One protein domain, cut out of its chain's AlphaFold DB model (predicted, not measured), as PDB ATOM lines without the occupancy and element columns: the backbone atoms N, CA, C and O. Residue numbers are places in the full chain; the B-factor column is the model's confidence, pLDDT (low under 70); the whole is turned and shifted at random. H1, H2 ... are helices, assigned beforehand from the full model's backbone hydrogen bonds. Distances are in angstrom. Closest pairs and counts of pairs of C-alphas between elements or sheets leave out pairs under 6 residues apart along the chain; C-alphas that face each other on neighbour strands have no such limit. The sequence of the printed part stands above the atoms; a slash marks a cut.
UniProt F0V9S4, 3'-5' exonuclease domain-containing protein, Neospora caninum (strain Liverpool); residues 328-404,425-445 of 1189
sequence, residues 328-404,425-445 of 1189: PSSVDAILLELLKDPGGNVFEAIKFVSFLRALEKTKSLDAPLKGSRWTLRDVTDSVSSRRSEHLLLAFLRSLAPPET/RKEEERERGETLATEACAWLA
ATOM      1  N   PRO A 328      49.255  57.543 196.379       88.75
ATOM      2  CA  PRO A 328      49.307  58.945 196.811       88.75
ATOM      3  C   PRO A 328      50.063  59.839 195.820       88.75
ATOM      4  O   PRO A 328      49.574  60.910 195.481       88.75
ATOM      5  N   SER A 329      51.179  59.373 195.248       87.31
ATOM      6  CA  SER A 329      51.944  60.109 194.226       87.31
ATOM      7  C   SER A 329      51.129  60.383 192.952       87.31
ATOM      8  O   SER A 329      51.333  61.391 192.276       87.31
ATOM      9  N   SER A 330      50.174  59.505 192.631       88.88
ATOM     10  CA  SER A 330      49.249  59.688 191.508       88.88
ATOM     11  C   SER A 330      48.163  60.717 191.843       88.88
ATOM     12  O   SER A 330      47.789  61.505 190.978       88.88
ATOM     13  N   VAL A 331      47.689  60.762 193.096       90.25
ATOM     14  CA  VAL A 331      46.800  61.829 193.597       90.25
ATOM     15  C   VAL A 331      47.519  63.183 193.583       90.25
ATOM     16  O   VAL A 331      46.955  64.155 193.082       90.25
ATOM     17  N   ASP A 332      48.778  63.233 194.024       90.19
ATOM     18  CA  ASP A 332      49.630  64.428 193.956       90.19
ATOM     19  C   ASP A 332      49.756  64.957 192.523       90.19
ATOM     20  O   ASP A 332      49.561  66.153 192.300       90.19
ATOM     21  N   ALA A 333      50.038  64.079 191.554       87.00
ATOM     22  CA  ALA A 333      50.166  64.443 190.144       87.00
ATOM     23  C   ALA A 333      48.845  64.960 189.540       87.00
ATOM     24  O   ALA A 333      48.854  65.954 188.812       87.00
ATOM     25  N   ILE A 334      47.707  64.331 189.873       88.69
ATOM     26  CA  ILE A 334      46.372  64.805 189.471       88.69
ATOM     27  C   ILE A 334      46.118  66.214 190.000       88.69
ATOM     28  O   ILE A 334      45.778  67.115 189.234       88.69
ATOM     29  N   LEU A 335      46.248  66.401 191.314       89.44
ATOM     30  CA  LEU A 335      45.893  67.664 191.953       89.44
ATOM     31  C   LEU A 335      46.855  68.778 191.526       89.44
ATOM     32  O   LEU A 335      46.396  69.882 191.248       89.44
ATOM     33  N   LEU A 336      48.142  68.474 191.334       88.94
ATOM     34  CA  LEU A 336      49.118  69.418 190.792       88.94
ATOM     35  C   LEU A 336      48.781  69.880 189.364       88.94
ATOM     36  O   LEU A 336      48.942  71.065 189.078       88.94
ATOM     37  N   GLU A 337      48.298  69.005 188.471       84.69
ATOM     38  CA  GLU A 337      47.881  69.420 187.120       84.69
ATOM     39  C   GLU A 337      46.551  70.196 187.144       84.69
ATOM     40  O   GLU A 337      46.435  71.259 186.530       84.69
ATOM     41  N   LEU A 338      45.542  69.700 187.869       85.00
ATOM     42  CA  LEU A 338      44.197  70.287 187.857       85.00
ATOM     43  C   LEU A 338      44.087  71.599 188.649       85.00
ATOM     44  O   LEU A 338      43.283  72.458 188.283       85.00
ATOM     45  N   LEU A 339      44.876  71.770 189.712       85.44
ATOM     46  CA  LEU A 339      44.901  72.989 190.531       85.44
ATOM     47  C   LEU A 339      45.946  74.009 190.055       85.44
ATOM     48  O   LEU A 339      46.001  75.109 190.606       85.44
ATOM     49  N   LYS A 340      46.725  73.696 189.007       82.81
ATOM     50  CA  LYS A 340      47.723  74.598 188.408       82.81
ATOM     51  C   LYS A 340      47.110  75.936 187.992       82.81
ATOM     52  O   LYS A 340      46.050  75.981 187.358       82.81
ATOM     53  N   ASP A 341      47.788  77.030 188.309       66.81
ATOM     54  CA  ASP A 341      47.399  78.379 187.902       66.81
ATOM     55  C   ASP A 341      48.526  79.020 187.070       66.81
ATOM     56  O   ASP A 341      49.681  78.960 187.497       66.81
ATOM     57  N   PRO A 342      48.243  79.593 185.884       63.50
ATOM     58  CA  PRO A 342      46.998  79.490 185.116       63.50
ATOM     59  C   PRO A 342      46.811  78.117 184.434       63.50
ATOM     60  O   PRO A 342      47.761  77.367 184.209       63.50
ATOM     61  N   GLY A 343      45.568  77.811 184.042       63.72
ATOM     62  CA  GLY A 343      45.237  76.750 183.072       63.72
ATOM     63  C   GLY A 343      44.704  75.415 183.615       63.72
ATOM     64  O   GLY A 343      44.098  74.670 182.847       63.72
ATOM     65  N   GLY A 344      44.867  75.111 184.905       75.00
ATOM     66  CA  GLY A 344      44.335  73.891 185.527       75.00
ATOM     67  C   GLY A 344      42.799  73.848 185.588       75.00
ATOM     68  O   GLY A 344      42.135  74.869 185.785       75.00
ATOM     69  N   ASN A 345      42.216  72.655 185.418       79.56
ATOM     70  CA  ASN A 345      40.764  72.455 185.425       79.56
ATOM     71  C   ASN A 345      40.214  72.186 186.840       79.56
ATOM     72  O   ASN A 345      39.914  71.049 187.219       79.56
ATOM     73  N   VAL A 346      40.020  73.269 187.595       82.94
ATOM     74  CA  VAL A 346      39.535  73.252 188.987       82.94
ATOM     75  C   VAL A 346      38.166  72.563 189.146       82.94
ATOM     76  O   VAL A 346      37.907  71.958 190.181       82.94
ATOM     77  N   PHE A 347      37.294  72.562 188.127       80.94
ATOM     78  CA  PHE A 347      36.012  71.840 188.204       80.94
ATOM     79  C   PHE A 347      36.185  70.316 188.255       80.94
ATOM     80  O   PHE A 347      35.441  69.649 188.973       80.94
ATOM     81  N   GLU A 348      37.157  69.753 187.533       79.88
ATOM     82  CA  GLU A 348      37.467  68.322 187.648       79.88
ATOM     83  C   GLU A 348      38.237  68.025 188.942       79.88
ATOM     84  O   GLU A 348      38.025  66.963 189.524       79.88
ATOM     85  N   ALA A 349      39.034  68.974 189.460       84.50
ATOM     86  CA  ALA A 349      39.649  68.837 190.784       84.50
ATOM     87  C   ALA A 349      38.578  68.694 191.873       84.50
ATOM     88  O   ALA A 349      38.625  67.749 192.653       84.50
ATOM     89  N   ILE A 350      37.564  69.568 191.874       85.38
ATOM     90  CA  ILE A 350      36.442  69.523 192.826       85.38
ATOM     91  C   ILE A 350      35.723  68.162 192.771       85.38
ATOM     92  O   ILE A 350      35.486  67.555 193.815       85.38
ATOM     93  N   LYS A 351      35.427  67.631 191.573       83.94
ATOM     94  CA  LYS A 351      34.818  66.291 191.435       83.94
ATOM     95  C   LYS A 351      35.728  65.179 191.956       83.94
ATOM     96  O   LYS A 351      35.266  64.303 192.680       83.94
ATOM     97  N   PHE A 352      37.005  65.201 191.578       86.31
ATOM     98  CA  PHE A 352      37.963  64.161 191.938       86.31
ATOM     99  C   PHE A 352      38.231  64.130 193.452       86.31
ATOM    100  O   PHE A 352      38.210  63.063 194.064       86.31
ATOM    101  N   VAL A 353      38.368  65.303 194.074       88.00
ATOM    102  CA  VAL A 353      38.460  65.469 195.532       88.00
ATOM    103  C   VAL A 353      37.184  64.978 196.219       88.00
ATOM    104  O   VAL A 353      37.270  64.236 197.192       88.00
ATOM    105  N   SER A 354      36.001  65.312 195.690       85.44
ATOM    106  CA  SER A 354      34.722  64.811 196.215       85.44
ATOM    107  C   SER A 354      34.619  63.281 196.160       85.44
ATOM    108  O   SER A 354      34.099  62.680 197.097       85.44
ATOM    109  N   PHE A 355      35.127  62.655 195.093       86.25
ATOM    110  CA  PHE A 355      35.196  61.198 194.937       86.25
ATOM    111  C   PHE A 355      36.140  60.548 195.961       86.25
ATOM    112  O   PHE A 355      35.739  59.600 196.636       86.25
ATOM    113  N   LEU A 356      37.363  61.072 196.123       86.00
ATOM    114  CA  LEU A 356      38.312  60.562 197.120       86.00
ATOM    115  C   LEU A 356      37.733  60.661 198.536       86.00
ATOM    116  O   LEU A 356      37.729  59.677 199.272       86.00
ATOM    117  N   ARG A 357      37.177  61.830 198.874       85.19
ATOM    118  CA  ARG A 357      36.592  62.148 200.183       85.19
ATOM    119  C   ARG A 357      35.462  61.199 200.589       85.19
ATOM    120  O   ARG A 357      35.405  60.782 201.745       85.19
ATOM    121  N   ALA A 358      34.573  60.863 199.652       80.06
ATOM    122  CA  ALA A 358      33.437  59.974 199.903       80.06
ATOM    123  C   ALA A 358      33.884  58.543 200.257       80.06
ATOM    124  O   ALA A 358      33.330  57.924 201.166       80.06
ATOM    125  N   LEU A 359      34.922  58.036 199.582       79.62
ATOM    126  CA  LEU A 359      35.439  56.678 199.794       79.62
ATOM    127  C   LEU A 359      36.409  56.583 200.984       79.62
ATOM    128  O   LEU A 359      36.392  55.586 201.703       79.62
ATOM    129  N   GLU A 360      37.195  57.629 201.244       81.38
ATOM    130  CA  GLU A 360      38.074  57.728 202.419       81.38
ATOM    131  C   GLU A 360      37.313  58.027 203.725       81.38
ATOM    132  O   GLU A 360      37.815  57.757 204.816       81.38
ATOM    133  N   LYS A 361      36.094  58.580 203.631       80.19
ATOM    134  CA  LYS A 361      35.317  59.123 204.763       80.19
ATOM    135  C   LYS A 361      36.092  60.197 205.548       80.19
ATOM    136  O   LYS A 361      36.034  60.236 206.780       80.19
ATOM    137  N   THR A 362      36.814  61.065 204.831       79.38
ATOM    138  CA  THR A 362      37.641  62.157 205.380       79.38
ATOM    139  C   THR A 362      36.852  62.985 206.407       79.38
ATOM    140  O   THR A 362      35.722  63.387 206.133       79.38
ATOM    141  N   LYS A 363      37.425  63.230 207.597       79.44
ATOM    142  CA  LYS A 363      36.697  63.812 208.751       79.44
ATOM    143  C   LYS A 363      36.984  65.284 209.064       79.44
ATOM    144  O   LYS A 363      36.200  65.888 209.779       79.44
ATOM    145  N   SER A 364      38.088  65.843 208.572       84.69
ATOM    146  CA  SER A 364      38.471  67.245 208.791       84.69
ATOM    147  C   SER A 364      39.200  67.788 207.565       84.69
ATOM    148  O   SER A 364      39.752  67.007 206.782       84.69
ATOM    149  N   LEU A 365      39.217  69.111 207.391       82.62
ATOM    150  CA  LEU A 365      39.886  69.759 206.265       82.62
ATOM    151  C   LEU A 365      41.391  69.488 206.180       82.62
ATOM    152  O   LEU A 365      41.934  69.516 205.077       82.62
ATOM    153  N   ASP A 366      42.039  69.251 207.322       85.12
ATOM    154  CA  ASP A 366      43.494  69.068 207.437       85.12
ATOM    155  C   ASP A 366      43.946  67.613 207.269       85.12
ATOM    156  O   ASP A 366      45.139  67.317 207.325       85.12
ATOM    157  N   ALA A 367      43.010  66.689 207.040       85.19
ATOM    158  CA  ALA A 367      43.358  65.321 206.696       85.19
ATOM    159  C   ALA A 367      43.953  65.260 205.267       85.19
ATOM    160  O   ALA A 367      43.379  65.853 204.344       85.19
ATOM    161  N   PRO A 368      45.074  64.543 205.059       87.06
ATOM    162  CA  PRO A 368      45.655  64.350 203.736       87.06
ATOM    163  C   PRO A 368      44.730  63.482 202.884       87.06
ATOM    164  O   PRO A 368      44.360  62.384 203.297       87.06
ATOM    165  N   LEU A 369      44.388  63.943 201.682       86.44
ATOM    166  CA  LEU A 369      43.527  63.205 200.759       86.44
ATOM    167  C   LEU A 369      44.241  61.930 200.314       86.44
ATOM    168  O   LEU A 369      45.187  61.996 199.526       86.44
ATOM    169  N   LYS A 370      43.801  60.770 200.798       86.00
ATOM    170  CA  LYS A 370      44.370  59.459 200.462       86.00
ATOM    171  C   LYS A 370      45.873  59.318 200.746       86.00
ATOM    172  O   LYS A 370      46.602  58.687 199.978       86.00
ATOM    173  N   GLY A 371      46.351  59.958 201.813       82.44
ATOM    174  CA  GLY A 371      47.782  60.003 202.151       82.44
ATOM    175  C   GLY A 371      48.655  60.766 201.140       82.44
ATOM    176  O   GLY A 371      49.875  60.633 201.171       82.44
ATOM    177  N   SER A 372      48.043  61.533 200.233       89.38
ATOM    178  CA  SER A 372      48.729  62.486 199.354       89.38
ATOM    179  C   SER A 372      49.166  63.735 200.136       89.38
ATOM    180  O   SER A 372      48.739  63.944 201.275       89.38
ATOM    181  N   ARG A 373      49.993  64.601 199.541       88.50
ATOM    182  CA  ARG A 373      50.439  65.846 200.201       88.50
ATOM    183  C   ARG A 373      49.373  66.946 200.237       88.50
ATOM    184  O   ARG A 373      49.634  68.003 200.800       88.50
ATOM    185  N   TRP A 374      48.229  66.730 199.586       89.12
ATOM    186  CA  TRP A 374      47.151  67.708 199.464       89.12
ATOM    187  C   TRP A 374      46.047  67.438 200.485       89.12
ATOM    188  O   TRP A 374      45.489  66.340 200.551       89.12
ATOM    189  N   THR A 375      45.674  68.466 201.233       90.81
ATOM    190  CA  THR A 375      44.524  68.465 202.143       90.81
ATOM    191  C   THR A 375      43.297  69.104 201.483       90.81
ATOM    192  O   THR A 375      43.396  69.781 200.452       90.81
ATOM    193  N   LEU A 376      42.112  68.961 202.086       87.81
ATOM    194  CA  LEU A 376      40.940  69.736 201.655       87.81
ATOM    195  C   LEU A 376      41.144  71.245 201.888       87.81
ATOM    196  O   LEU A 376      40.575  72.048 201.143       87.81
ATOM    197  N   ARG A 377      41.971  71.650 202.866       87.19
ATOM    198  CA  ARG A 377      42.380  73.053 203.045       87.19
ATOM    199  C   ARG A 377      43.141  73.572 201.824       87.19
ATOM    200  O   ARG A 377      42.745  74.611 201.311       87.19
ATOM    201  N   ASP A 378      44.131  72.845 201.305       87.75
ATOM    202  CA  ASP A 378      44.904  73.268 200.120       87.75
ATOM    203  C   ASP A 378      44.023  73.411 198.867       87.75
ATOM    204  O   ASP A 378      44.177  74.346 198.077       87.75
ATOM    205  N   VAL A 379      43.041  72.513 198.711       87.88
ATOM    206  CA  VAL A 379      42.018  72.611 197.656       87.88
ATOM    207  C   VAL A 379      41.136  73.847 197.868       87.88
ATOM    208  O   VAL A 379      40.859  74.562 196.907       87.88
ATOM    209  N   THR A 380      40.733  74.143 199.109       86.25
ATOM    210  CA  THR A 380      39.952  75.352 199.443       86.25
ATOM    211  C   THR A 380      40.751  76.624 199.145       86.25
ATOM    212  O   THR A 380      40.215  77.560 198.550       86.25
ATOM    213  N   ASP A 381      42.042  76.641 199.491       83.69
ATOM    214  CA  ASP A 381      42.979  77.724 199.189       83.69
ATOM    215  C   ASP A 381      43.066  77.959 197.671       83.69
ATOM    216  O   ASP A 381      42.782  79.063 197.198       83.69
ATOM    217  N   SER A 382      43.327  76.899 196.897       84.94
ATOM    218  CA  SER A 382      43.412  76.951 195.430       84.94
ATOM    219  C   SER A 382      42.089  77.318 194.742       84.94
ATOM    220  O   SER A 382      42.103  77.963 193.697       84.94
ATOM    221  N   VAL A 383      40.935  76.958 195.315       83.62
ATOM    222  CA  VAL A 383      39.614  77.398 194.829       83.62
ATOM    223  C   VAL A 383      39.379  78.881 195.141       83.62
ATOM    224  O   VAL A 383      38.865  79.611 194.289       83.62
ATOM    225  N   SER A 384      39.772  79.344 196.332       79.62
ATOM    226  CA  SER A 384      39.574  80.730 196.770       79.62
ATOM    227  C   SER A 384      40.446  81.731 196.000       79.62
ATOM    228  O   SER A 384      39.963  82.803 195.625       79.62
ATOM    229  N   SER A 385      41.691  81.365 195.669       80.31
ATOM    230  CA  SER A 385      42.632  82.237 194.950       80.31
ATOM    231  C   SER A 385      42.159  82.607 193.539       80.31
ATOM    232  O   SER A 385      42.442  83.710 193.072       80.31
ATOM    233  N   ARG A 386      41.346  81.753 192.892       75.56
ATOM    234  CA  ARG A 386      40.731  82.024 191.574       75.56
ATOM    235  C   ARG A 386      39.643  83.105 191.597       75.56
ATOM    236  O   ARG A 386      39.114  83.426 190.535       75.56
ATOM    237  N   ARG A 387      39.262  83.629 192.774       69.75
ATOM    238  CA  ARG A 387      38.270  84.717 192.949       69.75
ATOM    239  C   ARG A 387      36.938  84.469 192.216       69.75
ATOM    240  O   ARG A 387      36.326  85.389 191.685       69.75
ATOM    241  N   SER A 388      36.486  83.213 192.172       72.25
ATOM    242  CA  SER A 388      35.292  82.803 191.423       72.25
ATOM    243  C   SER A 388      34.207  82.249 192.344       72.25
ATOM    244  O   SER A 388      34.320  81.134 192.859       72.25
ATOM    245  N   GLU A 389      33.114  83.003 192.487       67.19
ATOM    246  CA  GLU A 389      31.929  82.614 193.265       67.19
ATOM    247  C   GLU A 389      31.405  81.224 192.859       67.19
ATOM    248  O   GLU A 389      31.073  80.393 193.703       67.19
ATOM    249  N   HIS A 390      31.389  80.927 191.556       73.62
ATOM    250  CA  HIS A 390      30.900  79.654 191.027       73.62
ATOM    251  C   HIS A 390      31.806  78.460 191.359       73.62
ATOM    252  O   HIS A 390      31.281  77.371 191.591       73.62
ATOM    253  N   LEU A 391      33.135  78.636 191.402       74.94
ATOM    254  CA  LEU A 391      34.052  77.574 191.841       74.94
ATOM    255  C   LEU A 391      33.918  77.331 193.347       74.94
ATOM    256  O   LEU A 391      33.819  76.180 193.769       74.94
ATOM    257  N   LEU A 392      33.827  78.400 194.144       77.56
ATOM    258  CA  LEU A 392      33.645  78.302 195.591       77.56
ATOM    259  C   LEU A 392      32.305  77.639 195.958       77.56
ATOM    260  O   LEU A 392      32.273  76.716 196.772       77.56
ATOM    261  N   LEU A 393      31.205  78.026 195.306       74.81
ATOM    262  CA  LEU A 393      29.903  77.377 195.485       74.81
ATOM    263  C   LEU A 393      29.887  75.927 194.982       74.81
ATOM    264  O   LEU A 393      29.212  75.097 195.588       74.81
ATOM    265  N   ALA A 394      30.607  75.597 193.905       77.75
ATOM    266  CA  ALA A 394      30.736  74.213 193.443       77.75
ATOM    267  C   ALA A 394      31.509  73.352 194.454       77.75
ATOM    268  O   ALA A 394      31.070  72.246 194.766       77.75
ATOM    269  N   PHE A 395      32.600  73.876 195.019       83.94
ATOM    270  CA  PHE A 395      33.364  73.205 196.069       83.94
ATOM    271  C   PHE A 395      32.524  72.992 197.338       83.94
ATOM    272  O   PHE A 395      32.356  71.854 197.769       83.94
ATOM    273  N   LEU A 396      31.890  74.039 197.878       81.38
ATOM    274  CA  LEU A 396      31.052  73.921 199.083       81.38
ATOM    275  C   LEU A 396      29.857  72.962 198.893       81.38
ATOM    276  O   LEU A 396      29.527  72.218 199.816       81.38
ATOM    277  N   ARG A 397      29.250  72.913 197.697       80.94
ATOM    278  CA  ARG A 397      28.197  71.930 197.353       80.94
ATOM    279  C   ARG A 397      28.725  70.506 197.162       80.94
ATOM    280  O   ARG A 397      27.973  69.563 197.368       80.94
ATOM    281  N   SER A 398      29.991  70.340 196.777       83.06
ATOM    282  CA  SER A 398      30.638  69.021 196.736       83.06
ATOM    283  C   SER A 398      30.968  68.484 198.131       83.06
ATOM    284  O   SER A 398      31.033  67.272 198.314       83.06
ATOM    285  N   LEU A 399      31.124  69.370 199.127       82.06
ATOM    286  CA  LEU A 399      31.252  68.991 200.535       82.06
ATOM    287  C   LEU A 399      29.895  68.588 201.131       82.06
ATOM    288  O   LEU A 399      29.775  67.468 201.629       82.06
ATOM    289  N   ALA A 400      28.878  69.450 201.029       71.25
ATOM    290  CA  ALA A 400      27.532  69.199 201.552       71.25
ATOM    291  C   ALA A 400      26.467  69.237 200.431       71.25
ATOM    292  O   ALA A 400      26.192  70.326 199.906       71.25
ATOM    293  N   PRO A 401      25.844  68.096 200.064       58.16
ATOM    294  CA  PRO A 401      24.714  68.095 199.137       58.16
ATOM    295  C   PRO A 401      23.510  68.849 199.736       58.16
ATOM    296  O   PRO A 401      23.371  68.924 200.958       58.16
ATOM    297  N   PRO A 402      22.638  69.450 198.905       45.12
ATOM    298  CA  PRO A 402      21.463  70.173 199.387       45.12
ATOM    299  C   PRO A 402      20.416  69.229 199.996       45.12
ATOM    300  O   PRO A 402      20.294  68.078 199.591       45.12
ATOM    301  N   GLU A 403      19.623  69.753 200.931       46.34
ATOM    302  CA  GLU A 403      18.521  69.026 201.570       46.34
ATOM    303  C   GLU A 403      17.453  68.610 200.547       46.34
ATOM    304  O   GLU A 403      16.777  69.454 199.950       46.34
ATOM    305  N   THR A 404      17.255  67.303 200.390       38.16
ATOM    306  CA  THR A 404      16.128  66.702 199.674       38.16
ATOM    307  C   THR A 404      14.832  66.920 200.456       38.16
ATOM    308  O   THR A 404      14.441  66.132 201.316       38.16
ATOM    309  N   ARG A 425      24.096  55.134 206.285       69.25
ATOM    310  CA  ARG A 425      25.371  55.441 205.620       69.25
ATOM    311  C   ARG A 425      25.321  56.762 204.842       69.25
ATOM    312  O   ARG A 425      26.285  57.528 204.907       69.25
ATOM    313  N   LYS A 426      24.218  57.034 204.131       72.06
ATOM    314  CA  LYS A 426      23.975  58.303 203.421       72.06
ATOM    315  C   LYS A 426      23.798  59.478 204.384       72.06
ATOM    316  O   LYS A 426      24.342  60.547 204.122       72.06
ATOM    317  N   GLU A 427      23.088  59.288 205.493       76.12
ATOM    318  CA  GLU A 427      22.877  60.330 206.503       76.12
ATOM    319  C   GLU A 427      24.187  60.697 207.221       76.12
ATOM    320  O   GLU A 427      24.537  61.872 207.291       76.12
ATOM    321  N   GLU A 428      24.998  59.712 207.626       77.62
ATOM    322  CA  GLU A 428      26.350  59.972 208.140       77.62
ATOM    323  C   GLU A 428      27.242  60.696 207.104       77.62
ATOM    324  O   GLU A 428      28.099  61.509 207.452       77.62
ATOM    325  N   GLU A 429      27.128  60.350 205.815       78.06
ATOM    326  CA  GLU A 429      27.889  60.996 204.736       78.06
ATOM    327  C   GLU A 429      27.442  62.451 204.531       78.06
ATOM    328  O   GLU A 429      28.290  63.331 204.333       78.06
ATOM    329  N   ARG A 430      26.140  62.724 204.691       78.56
ATOM    330  CA  ARG A 430      25.568  64.074 204.740       78.56
ATOM    331  C   ARG A 430      26.119  64.856 205.931       78.56
ATOM    332  O   ARG A 430      26.700  65.912 205.710       78.56
ATOM    333  N   GLU A 431      26.039  64.330 207.153       79.56
ATOM    334  CA  GLU A 431      26.528  64.989 208.378       79.56
ATOM    335  C   GLU A 431      28.038  65.298 208.328       79.56
ATOM    336  O   GLU A 431      28.464  66.426 208.606       79.56
ATOM    337  N   ARG A 432      28.862  64.335 207.882       81.25
ATOM    338  CA  ARG A 432      30.299  64.558 207.618       81.25
ATOM    339  C   ARG A 432      30.515  65.671 206.588       81.25
ATOM    340  O   ARG A 432      31.414  66.498 206.741       81.25
ATOM    341  N   GLY A 433      29.685  65.714 205.548       81.81
ATOM    342  CA  GLY A 433      29.712  66.754 204.524       81.81
ATOM    343  C   GLY A 433      29.341  68.146 205.030       81.81
ATOM    344  O   GLY A 433      30.051  69.111 204.743       81.81
ATOM    345  N   GLU A 434      28.275  68.241 205.823       80.50
ATOM    346  CA  GLU A 434      27.810  69.462 206.493       80.50
ATOM    347  C   GLU A 434      28.899  70.024 207.425       80.50
ATOM    348  O   GLU A 434      29.173  71.229 207.419       80.50
ATOM    349  N   THR A 435      29.571  69.139 208.169       82.75
ATOM    350  CA  THR A 435      30.681  69.475 209.073       82.75
ATOM    351  C   THR A 435      31.864  70.062 208.303       82.75
ATOM    352  O   THR A 435      32.275  71.187 208.582       82.75
ATOM    353  N   LEU A 436      32.351  69.373 207.264       83.81
ATOM    354  CA  LEU A 436      33.456  69.858 206.422       83.81
ATOM    355  C   LEU A 436      33.126  71.170 205.694       83.81
ATOM    356  O   LEU A 436      33.976  72.054 205.587       83.81
ATOM    357  N   ALA A 437      31.890  71.331 205.209       81.00
ATOM    358  CA  ALA A 437      31.444  72.587 204.610       81.00
ATOM    359  C   ALA A 437      31.456  73.737 205.636       81.00
ATOM    360  O   ALA A 437      31.808  74.867 205.293       81.00
ATOM    361  N   THR A 438      31.122  73.447 206.896       77.81
ATOM    362  CA  THR A 438      31.144  74.419 207.998       77.81
ATOM    363  C   THR A 438      32.576  74.767 208.416       77.81
ATOM    364  O   THR A 438      32.883  75.953 208.549       77.81
ATOM    365  N   GLU A 439      33.482  73.783 208.511       80.50
ATOM    366  CA  GLU A 439      34.924  74.023 208.690       80.50
ATOM    367  C   GLU A 439      35.484  74.929 207.579       80.50
ATOM    368  O   GLU A 439      36.224  75.871 207.872       80.50
ATOM    369  N   ALA A 440      35.094  74.700 206.317       81.56
ATOM    370  CA  ALA A 440      35.562  75.487 205.172       81.56
ATOM    371  C   ALA A 440      35.063  76.933 205.231       81.56
ATOM    372  O   ALA A 440      35.847  77.863 205.045       81.56
ATOM    373  N   CYS A 441      33.787  77.136 205.569       75.75
ATOM    374  CA  CYS A 441      33.228  78.470 205.786       75.75
ATOM    375  C   CYS A 441      33.927  79.199 206.947       75.75
ATOM    376  O   CYS A 441      34.259  80.378 206.818       75.75
ATOM    377  N   ALA A 442      34.195  78.505 208.058       74.19
ATOM    378  CA  ALA A 442      34.871  79.073 209.223       74.19
ATOM    379  C   ALA A 442      36.358  79.376 208.967       74.19
ATOM    380  O   ALA A 442      36.890  80.342 209.507       74.19
ATOM    381  N   TRP A 443      37.039  78.578 208.140       77.81
ATOM    382  CA  TRP A 443      38.420  78.834 207.730       77.81
ATOM    383  C   TRP A 443      38.515  80.000 206.733       77.81
ATOM    384  O   TRP A 443      39.350  80.881 206.928       77.81
ATOM    385  N   LEU A 444      37.611  80.083 205.747       74.44
ATOM    386  CA  LEU A 444      37.516  81.228 204.828       74.44
ATOM    387  C   LEU A 444      37.264  82.540 205.590       74.44
ATOM    388  O   LEU A 444      37.939  83.536 205.341       74.44
ATOM    389  N   ALA A 445      36.361  82.519 206.576       66.19
ATOM    390  CA  ALA A 445      36.063  83.667 207.435       66.19
ATOM    391  C   ALA A 445      37.224  84.091 208.362       66.19
ATOM    392  O   ALA A 445      37.177  85.181 208.922       66.19
TER     393      ALA A 445
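This is residues 328 to 404 and 425 to 445 of the 1189 residues of the protein "3'-5' exonuclease domain-containing protein" of Neospora caninum (strain Liverpool) (UniProt F0V9S4). H2, H3 and H4 make an up-and-down bundle, each helix running against the one before; H1 packs beside residues 346 to 349 of H2, and long H5 crosses H4. The printed part has 98 residues, five named helices, H1 to H5 in order, and no named strand: all helix. It is compact, radius of gyration of the C-alphas 12.6 A, spanning 36 by 29 by 22 A.

Start at H1, residues 328 to 338; its hairpin with H2, residues 346 to 360, brings C-alphas 338 and 349 closest, 5.6 A. H3, residues 376 to 385, only just touches H2, with 3 pairs of C-alphas within 8 A, closest 346 and 383. H4, residues 389 to 399, touches H2, closest C-alphas 350 and 395, 5.8 A, and H3, closest 383 and 392, 6.1 A. H5, residues 425 to 444, touches H4 with residues 433 to 440 alone at a steep tilt of 39 degrees, closest C-alphas 399 and 433, 4.8 A. In all five, every O i to N i+4 pair is within hydrogen-bond range.

Find C-alpha 328 at (49.307, 58.945, 196.811), where H1 begins. H5 runs 28.5 A to C-alpha 444 at (37.516, 81.228, 204.828).

Across the cut, C-alphas 404 and 425 are 15.7 A apart. The link H2 to H3 is long. Residues 401 to 404 are among those under pLDDT 70.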